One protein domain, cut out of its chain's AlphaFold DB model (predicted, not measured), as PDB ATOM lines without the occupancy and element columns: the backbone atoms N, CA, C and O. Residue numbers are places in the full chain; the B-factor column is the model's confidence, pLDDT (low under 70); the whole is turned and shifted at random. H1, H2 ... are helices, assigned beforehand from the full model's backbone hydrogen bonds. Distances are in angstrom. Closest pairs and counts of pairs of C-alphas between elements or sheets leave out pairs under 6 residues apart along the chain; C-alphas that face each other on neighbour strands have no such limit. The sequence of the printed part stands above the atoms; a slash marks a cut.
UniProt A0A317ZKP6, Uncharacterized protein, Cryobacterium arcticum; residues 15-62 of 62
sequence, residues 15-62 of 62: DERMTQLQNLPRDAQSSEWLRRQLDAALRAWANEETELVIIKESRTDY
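What this domain is: This is residues 15 to 62 of the 62 residues of an uncharacterized protein of Cryobacterium arcticum (UniProt A0A317ZKP6). One long helix, H2, makes the length of a hook; the chain folds back through residues 24 to 30, and the short helix H1 lies beyond an open gap, while residues 42 to 62 stick out far past it. The printed part has 48 residues with two named helices, H1 then H2, and no named strand; the class is all helix. It is extended, with a radius of gyration of the C-alphas of 16.2 A and spans of 54 by 19 by 6 A.

How they stand to each other: H2, residues 31 to 60, is apart from H1, residues 15 to 23: no C-alpha of the one is within 8 A of the other. The N-to-C direction has an x component of -0.98 in H2 and 1.00 in H1. In both helices every O i to N i+4 pair is within hydrogen-bond range.

Where its parts are: H2 measures 43.8 A, from C-alpha 31 at (14.411, -20.552, -20.927) to C-alpha 60 at (-28.443, -28.751, -17.475). H1 measures 12.4 A and begins with C-alpha 15 at (-0.801, -31.202, -32.217).

The domain as a whole: The C-alphas farthest apart, those of Asp 27 and Tyr 62, are 53.8 A apart. The printed part has no cut, and the link from H1 to H2 is short. Residues 51 to 62 have pLDDT under 70.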
ATOM      1  N   ASP A  15      -1.590 -30.292 -31.377       92.56
ATOM      2  CA  ASP A  15      -0.801 -31.202 -32.217       92.56
ATOM      3  C   ASP A  15       0.184 -30.452 -33.130       92.56
ATOM      4  O   ASP A  15       1.342 -30.858 -33.286       92.56
ATOM      5  N   GLU A  16      -0.230 -29.311 -33.690       93.62
ATOM      6  CA  GLU A  16       0.653 -28.449 -34.485       93.62
ATOM      7  C   GLU A  16       1.776 -27.859 -33.629       93.62
ATOM      8  O   GLU A  16       2.937 -27.882 -34.042       93.62
ATOM      9  N   ARG A  17       1.467 -27.392 -32.411       94.31
ATOM     10  CA  ARG A  17       2.478 -26.878 -31.473       94.31
ATOM     11  C   ARG A  17       3.459 -27.968 -31.047       94.31
ATOM     12  O   ARG A  17       4.657 -27.704 -30.981       94.31
ATOM     13  N   MET A  18       2.981 -29.191 -30.808       93.88
ATOM     14  CA  MET A  18       3.828 -30.346 -30.488       93.88
ATOM     15  C   MET A  18       4.774 -30.674 -31.650       93.88
ATOM     16  O   MET A  18       5.973 -30.863 -31.442       93.88
ATOM     17  N   THR A  19       4.260 -30.662 -32.880       96.00
ATOM     18  CA  THR A  19       5.052 -30.878 -34.100       96.00
ATOM     19  C   THR A  19       6.102 -29.781 -34.287       96.00
ATOM     20  O   THR A  19       7.266 -30.070 -34.562       96.00
ATOM     21  N   GLN A  20       5.732 -28.512 -34.104       94.38
ATOM     22  CA  GLN A  20       6.669 -27.387 -34.175       94.38
ATOM     23  C   GLN A  20       7.765 -27.505 -33.102       94.38
ATOM     24  O   GLN A  20       8.939 -27.320 -33.414       94.38
ATOM     25  N   LEU A  21       7.410 -27.881 -31.867       93.31
ATOM     26  CA  LEU A  21       8.363 -28.069 -30.771       93.31
ATOM     27  C   LEU A  21       9.353 -29.213 -31.040       93.31
ATOM     28  O   LEU A  21      10.535 -29.078 -30.731       93.31
ATOM     29  N   GLN A  22       8.892 -30.325 -31.621       94.38
ATOM     30  CA  GLN A  22       9.749 -31.462 -31.987       94.38
ATOM     31  C   GLN A  22      10.754 -31.113 -33.088       94.38
ATOM     32  O   GLN A  22      11.874 -31.623 -33.082       94.38
ATOM     33  N   ASN A  23      10.365 -30.235 -34.013       93.38
ATOM     34  CA  ASN A  23      11.213 -29.795 -35.118       93.38
ATOM     35  C   ASN A  23      12.154 -28.641 -34.741       93.38
ATOM     36  O   ASN A  23      13.037 -28.288 -35.525       93.38
ATOM     37  N   LEU A  24      11.984 -28.043 -33.560       91.50
ATOM     38  CA  LEU A  24      12.791 -26.917 -33.113       91.50
ATOM     39  C   LEU A  24      14.058 -27.402 -32.380       91.50
ATOM     40  O   LEU A  24      13.943 -28.078 -31.353       91.50
ATOM     41  N   PRO A  25      15.272 -27.018 -32.822       91.25
ATOM     42  CA  PRO A  25      16.513 -27.371 -32.132       91.25
ATOM     43  C   PRO A  25      16.500 -26.915 -30.669       91.25
ATOM     44  O   PRO A  25      16.088 -25.793 -30.371       91.25
ATOM     45  N   ARG A  26      16.960 -27.763 -29.742       87.38
ATOM     46  CA  ARG A  26      16.936 -27.465 -28.291       87.38
ATOM     47  C   ARG A  26      17.771 -26.237 -27.937       87.38
ATOM     48  O   ARG A  26      17.418 -25.460 -27.065       87.38
ATOM     49  N   ASP A  27      18.858 -26.058 -28.658       86.88
ATOM     50  CA  ASP A  27      19.820 -24.969 -28.592       86.88
ATOM     51  C   ASP A  27      19.246 -23.628 -29.089       86.88
ATOM     52  O   ASP A  27      19.746 -22.570 -28.712       86.88
ATOM     53  N   ALA A  28      18.133 -23.648 -29.832       84.62
ATOM     54  CA  ALA A  28      17.369 -22.448 -30.181       84.62
ATOM     55  C   ALA A  28      16.345 -22.044 -29.090       84.62
ATOM     56  O   ALA A  28      15.821 -20.922 -29.098       84.62
ATOM     57  N   GLN A  29      16.064 -22.932 -28.127       88.81
ATOM     58  CA  GLN A  29      15.039 -22.756 -27.095       88.81
ATOM     59  C   GLN A  29      15.635 -22.124 -25.830       88.81
ATOM     60  O   GLN A  29      16.133 -22.817 -24.943       88.81
ATOM     61  N   SER A  30      15.557 -20.796 -25.700       91.00
ATOM     62  CA  SER A  30      15.901 -20.159 -24.422       91.00
ATOM     63  C   SER A  30      14.868 -20.491 -23.345       91.00
ATOM     64  O   SER A  30      13.691 -20.734 -23.622       91.00
ATOM     65  N   SER A  31      15.298 -20.424 -22.086       91.62
ATOM     66  CA  SER A  31      14.411 -20.552 -20.927       91.62
ATOM     67  C   SER A  31      13.299 -19.497 -20.914       91.62
ATOM     68  O   SER A  31      12.176 -19.794 -20.509       91.62
ATOM     69  N   GLU A  32      13.580 -18.280 -21.389       92.50
ATOM     70  CA  GLU A  32      12.579 -17.217 -21.496       92.50
ATOM     71  C   GLU A  32      11.510 -17.562 -22.541       92.50
ATOM     72  O   GLU A  32      10.319 -17.449 -22.255       92.50
ATOM     73  N   TRP A  33      11.916 -18.047 -23.718       93.75
ATOM     74  CA  TRP A  33      10.985 -18.491 -24.756       93.75
ATOM     75  C   TRP A  33      10.139 -19.680 -24.296       93.75
ATOM     76  O   TRP A  33       8.920 -19.649 -24.450       93.75
ATOM     77  N   LEU A  34      10.753 -20.674 -23.642       93.44
ATOM     78  CA  LEU A  34      10.040 -21.822 -23.076       93.44
ATOM     79  C   LEU A  34       8.986 -21.391 -22.052       93.44
ATOM     80  O   LEU A  34       7.867 -21.905 -22.060       93.44
ATOM     81  N   ARG A  35       9.309 -20.420 -21.188       95.12
ATOM     82  CA  ARG A  35       8.341 -19.901 -20.217       95.12
ATOM     83  C   ARG A  35       7.170 -19.193 -20.895       95.12
ATOM     84  O   ARG A  35       6.044 -19.360 -20.431       95.12
ATOM     85  N   ARG A  36       7.404 -18.460 -21.987       93.62
ATOM     86  CA  ARG A  36       6.320 -17.861 -22.784       93.62
ATOM     87  C   ARG A  36       5.430 -18.923 -23.430       93.62
ATOM     88  O   ARG A  36       4.213 -18.804 -23.332       93.62
ATOM     89  N   GLN A  37       6.010 -19.987 -23.998       94.94
ATOM     90  CA  GLN A  37       5.221 -21.089 -24.570       94.94
ATOM     91  C   GLN A  37       4.357 -21.779 -23.511       94.94
ATOM     92  O   GLN A  37       3.192 -22.083 -23.764       94.94
ATOM     93  N   LEU A  38       4.908 -21.996 -22.313       94.94
ATOM     94  CA  LEU A  38       4.171 -22.600 -21.207       94.94
ATOM     95  C   LEU A  38       3.023 -21.703 -20.727       94.94
ATOM     96  O   LEU A  38       1.920 -22.200 -20.522       94.94
ATOM     97  N   ASP A  39       3.255 -20.395 -20.582       95.69
ATOM     98  CA  ASP A  39       2.197 -19.444 -20.209       95.69
ATOM     99  C   ASP A  39       1.067 -19.436 -21.249       95.69
ATOM    100  O   ASP A  39      -0.110 -19.523 -20.898       95.69
ATOM    101  N   ALA A  40       1.415 -19.432 -22.540       91.81
ATOM    102  CA  ALA A  40       0.443 -19.499 -23.627       91.81
ATOM    103  C   ALA A  40      -0.360 -20.813 -23.626       91.81
ATOM    104  O   ALA A  40      -1.572 -20.793 -23.844       91.81
ATOM    105  N   ALA A  41       0.291 -21.950 -23.364       92.25
ATOM    106  CA  ALA A  41      -0.373 -23.250 -23.281       92.25
ATOM    107  C   ALA A  41      -1.348 -23.324 -22.094       92.25
ATOM    108  O   ALA A  41      -2.488 -23.749 -22.267       92.25
ATOM    109  N   LEU A  42      -0.934 -22.852 -20.914       92.62
ATOM    110  CA  LEU A  42      -1.783 -22.835 -19.719       92.62
ATOM    111  C   LEU A  42      -2.998 -21.917 -19.888       92.62
ATOM    112  O   LEU A  42      -4.098 -22.280 -19.481       92.62
ATOM    113  N   ARG A  43      -2.829 -20.754 -20.529       91.38
ATOM    114  CA  ARG A  43      -3.947 -19.847 -20.841       91.38
ATOM    115  C   ARG A  43      -4.935 -20.457 -21.826       91.38
ATOM    116  O   ARG A  43      -6.136 -20.332 -21.623       91.38
ATOM    117  N   ALA A  44      -4.440 -21.105 -22.882       88.75
ATOM    118  CA  ALA A  44      -5.302 -21.775 -23.852       88.75
ATOM    119  C   ALA A  44      -6.124 -22.882 -23.179       88.75
ATOM    120  O   ALA A  44      -7.338 -22.931 -23.354       88.75
ATOM    121  N   TRP A  45      -5.482 -23.688 -22.330       87.00
ATOM    122  CA  TRP A  45      -6.161 -24.743 -21.587       87.00
ATOM    123  C   TRP A  45      -7.227 -24.205 -20.622       87.00
ATOM    124  O   TRP A  45      -8.350 -24.698 -20.619       87.00
ATOM    125  N   ALA A  46      -6.920 -23.151 -19.860       86.81
ATOM    126  CA  ALA A  46      -7.890 -22.527 -18.956       86.81
ATOM    127  C   ALA A  46      -9.116 -21.960 -19.701       86.81
ATOM    128  O   ALA A  46     -10.243 -22.035 -19.206       86.81
ATOM    129  N   ASN A  47      -8.912 -21.414 -20.904       83.69
ATOM    130  CA  ASN A  47     -10.008 -20.932 -21.742       83.69
ATOM    131  C   ASN A  47     -10.883 -22.092 -22.235       83.69
ATOM    132  O   ASN A  47     -12.102 -22.008 -22.143       83.69
ATOM    133  N   GLU A  48     -10.282 -23.188 -22.703       81.12
ATOM    134  CA  GLU A  48     -11.021 -24.388 -23.117       81.12
ATOM    135  C   GLU A  48     -11.814 -25.003 -21.954       81.12
ATOM    136  O   GLU A  48     -12.967 -25.391 -22.130       81.12
ATOM    137  N   GLU A  49     -11.242 -25.046 -20.748       74.62
ATOM    138  CA  GLU A  49     -11.945 -25.516 -19.548       74.62
ATOM    139  C   GLU A  49     -13.147 -24.622 -19.211       74.62
ATOM    140  O   GLU A  49     -14.231 -25.128 -18.916       74.62
ATOM    141  N   THR A  50     -12.989 -23.303 -19.327       73.12
ATOM    142  CA  THR A  50     -14.078 -22.340 -19.108       73.12
ATOM    143  C   THR A  50     -15.212 -22.537 -20.120       73.12
ATOM    144  O   THR A  50     -16.378 -22.600 -19.733       73.12
ATOM    145  N   GLU A  51     -14.889 -22.706 -21.404       67.62
ATOM    146  CA  GLU A  51     -15.878 -22.988 -22.454       67.62
ATOM    147  C   GLU A  51     -16.630 -24.304 -22.196       67.62
ATOM    148  O   GLU A  51     -17.852 -24.374 -22.328       67.62
ATOM    149  N   LEU A  52     -15.926 -25.353 -21.760       69.19
ATOM    150  CA  LEU A  52     -16.548 -26.636 -21.422       69.19
ATOM    151  C   LEU A  52     -17.500 -26.531 -20.224       69.19
ATOM    152  O   LEU A  52     -18.549 -27.181 -20.224       69.19
ATOM    153  N   VAL A  53     -17.165 -25.714 -19.221       66.62
ATOM    154  CA  VAL A  53     -18.051 -25.434 -18.082       66.62
ATOM    155  C   VAL A  53     -19.326 -24.731 -18.554       66.62
ATOM    156  O   VAL A  53     -20.418 -25.195 -18.230       66.62
ATOM    157  N   ILE A  54     -19.206 -23.702 -19.398       66.75
ATOM    158  CA  ILE A  54     -20.353 -22.964 -19.959       66.75
ATOM    159  C   ILE A  54     -21.274 -23.892 -20.776       66.75
ATOM    160  O   ILE A  54     -22.501 -23.876 -20.629       66.75
ATOM    161  N   ILE A  55     -20.704 -24.756 -21.622       65.94
ATOM    162  CA  ILE A  55     -21.476 -25.720 -22.427       65.94
ATOM    163  C   ILE A  55     -22.175 -26.761 -21.536       65.94
ATOM    164  O   ILE A  55     -23.276 -27.223 -21.847       65.94
ATOM    165  N   LYS A  56     -21.555 -27.151 -20.420       60.66
ATOM    166  CA  LYS A  56     -22.146 -28.100 -19.473       60.66
ATOM    167  C   LYS A  56     -23.311 -27.483 -18.692       60.66
ATOM    168  O   LYS A  56     -24.340 -28.143 -18.543       60.66
ATOM    169  N   GLU A  57     -23.171 -26.245 -18.224       62.91
ATOM    170  CA  GLU A  57     -24.244 -25.522 -17.527       62.91
ATOM    171  C   GLU A  57     -25.452 -25.309 -18.448       62.91
ATOM    172  O   GLU A  57     -26.559 -25.718 -18.109       62.91
ATOM    173  N   SER A  58     -25.230 -24.835 -19.677       61.28
ATOM    174  CA  SER A  58     -26.310 -24.607 -20.654       61.28
ATOM    175  C   SER A  58     -27.105 -25.860 -21.052       61.28
ATOM    176  O   SER A  58     -28.249 -25.749 -21.487       61.28
ATOM    177  N   ARG A  59     -26.537 -27.064 -20.894       60.28
ATOM    178  CA  ARG A  59     -27.238 -28.343 -21.111       60.28
ATOM    179  C   ARG A  59     -28.035 -28.842 -19.908       60.28
ATOM    180  O   ARG A  59     -28.827 -29.762 -20.078       60.28
ATOM    181  N   THR A  60     -27.789 -28.305 -18.717       60.28
ATOM    182  CA  THR A  60     -28.443 -28.751 -17.475       60.28
ATOM    183  C   THR A  60     -29.731 -27.963 -17.199       60.28
ATOM    184  O   THR A  60     -30.598 -28.447 -16.477       60.28
ATOM    185  N   ASP A  61     -29.893 -26.801 -17.834       58.78
ATOM    186  CA  ASP A  61     -31.064 -25.922 -17.705       58.78
ATOM    187  C   ASP A  61     -32.246 -26.287 -18.636       58.78
ATOM    188  O   ASP A  61     -33.186 -25.498 -18.770       58.78
ATOM    189  N   TYR A  62     -32.216 -27.458 -19.287       50.06
ATOM    190  CA  TYR A  62     -33.239 -27.928 -20.239       50.06
ATOM    191  C   TYR A  62     -33.946 -29.210 -19.791       50.06
ATOM    192  O   TYR A  62     -33.262 -30.121 -19.270       50.06
TER     193      TYR A  62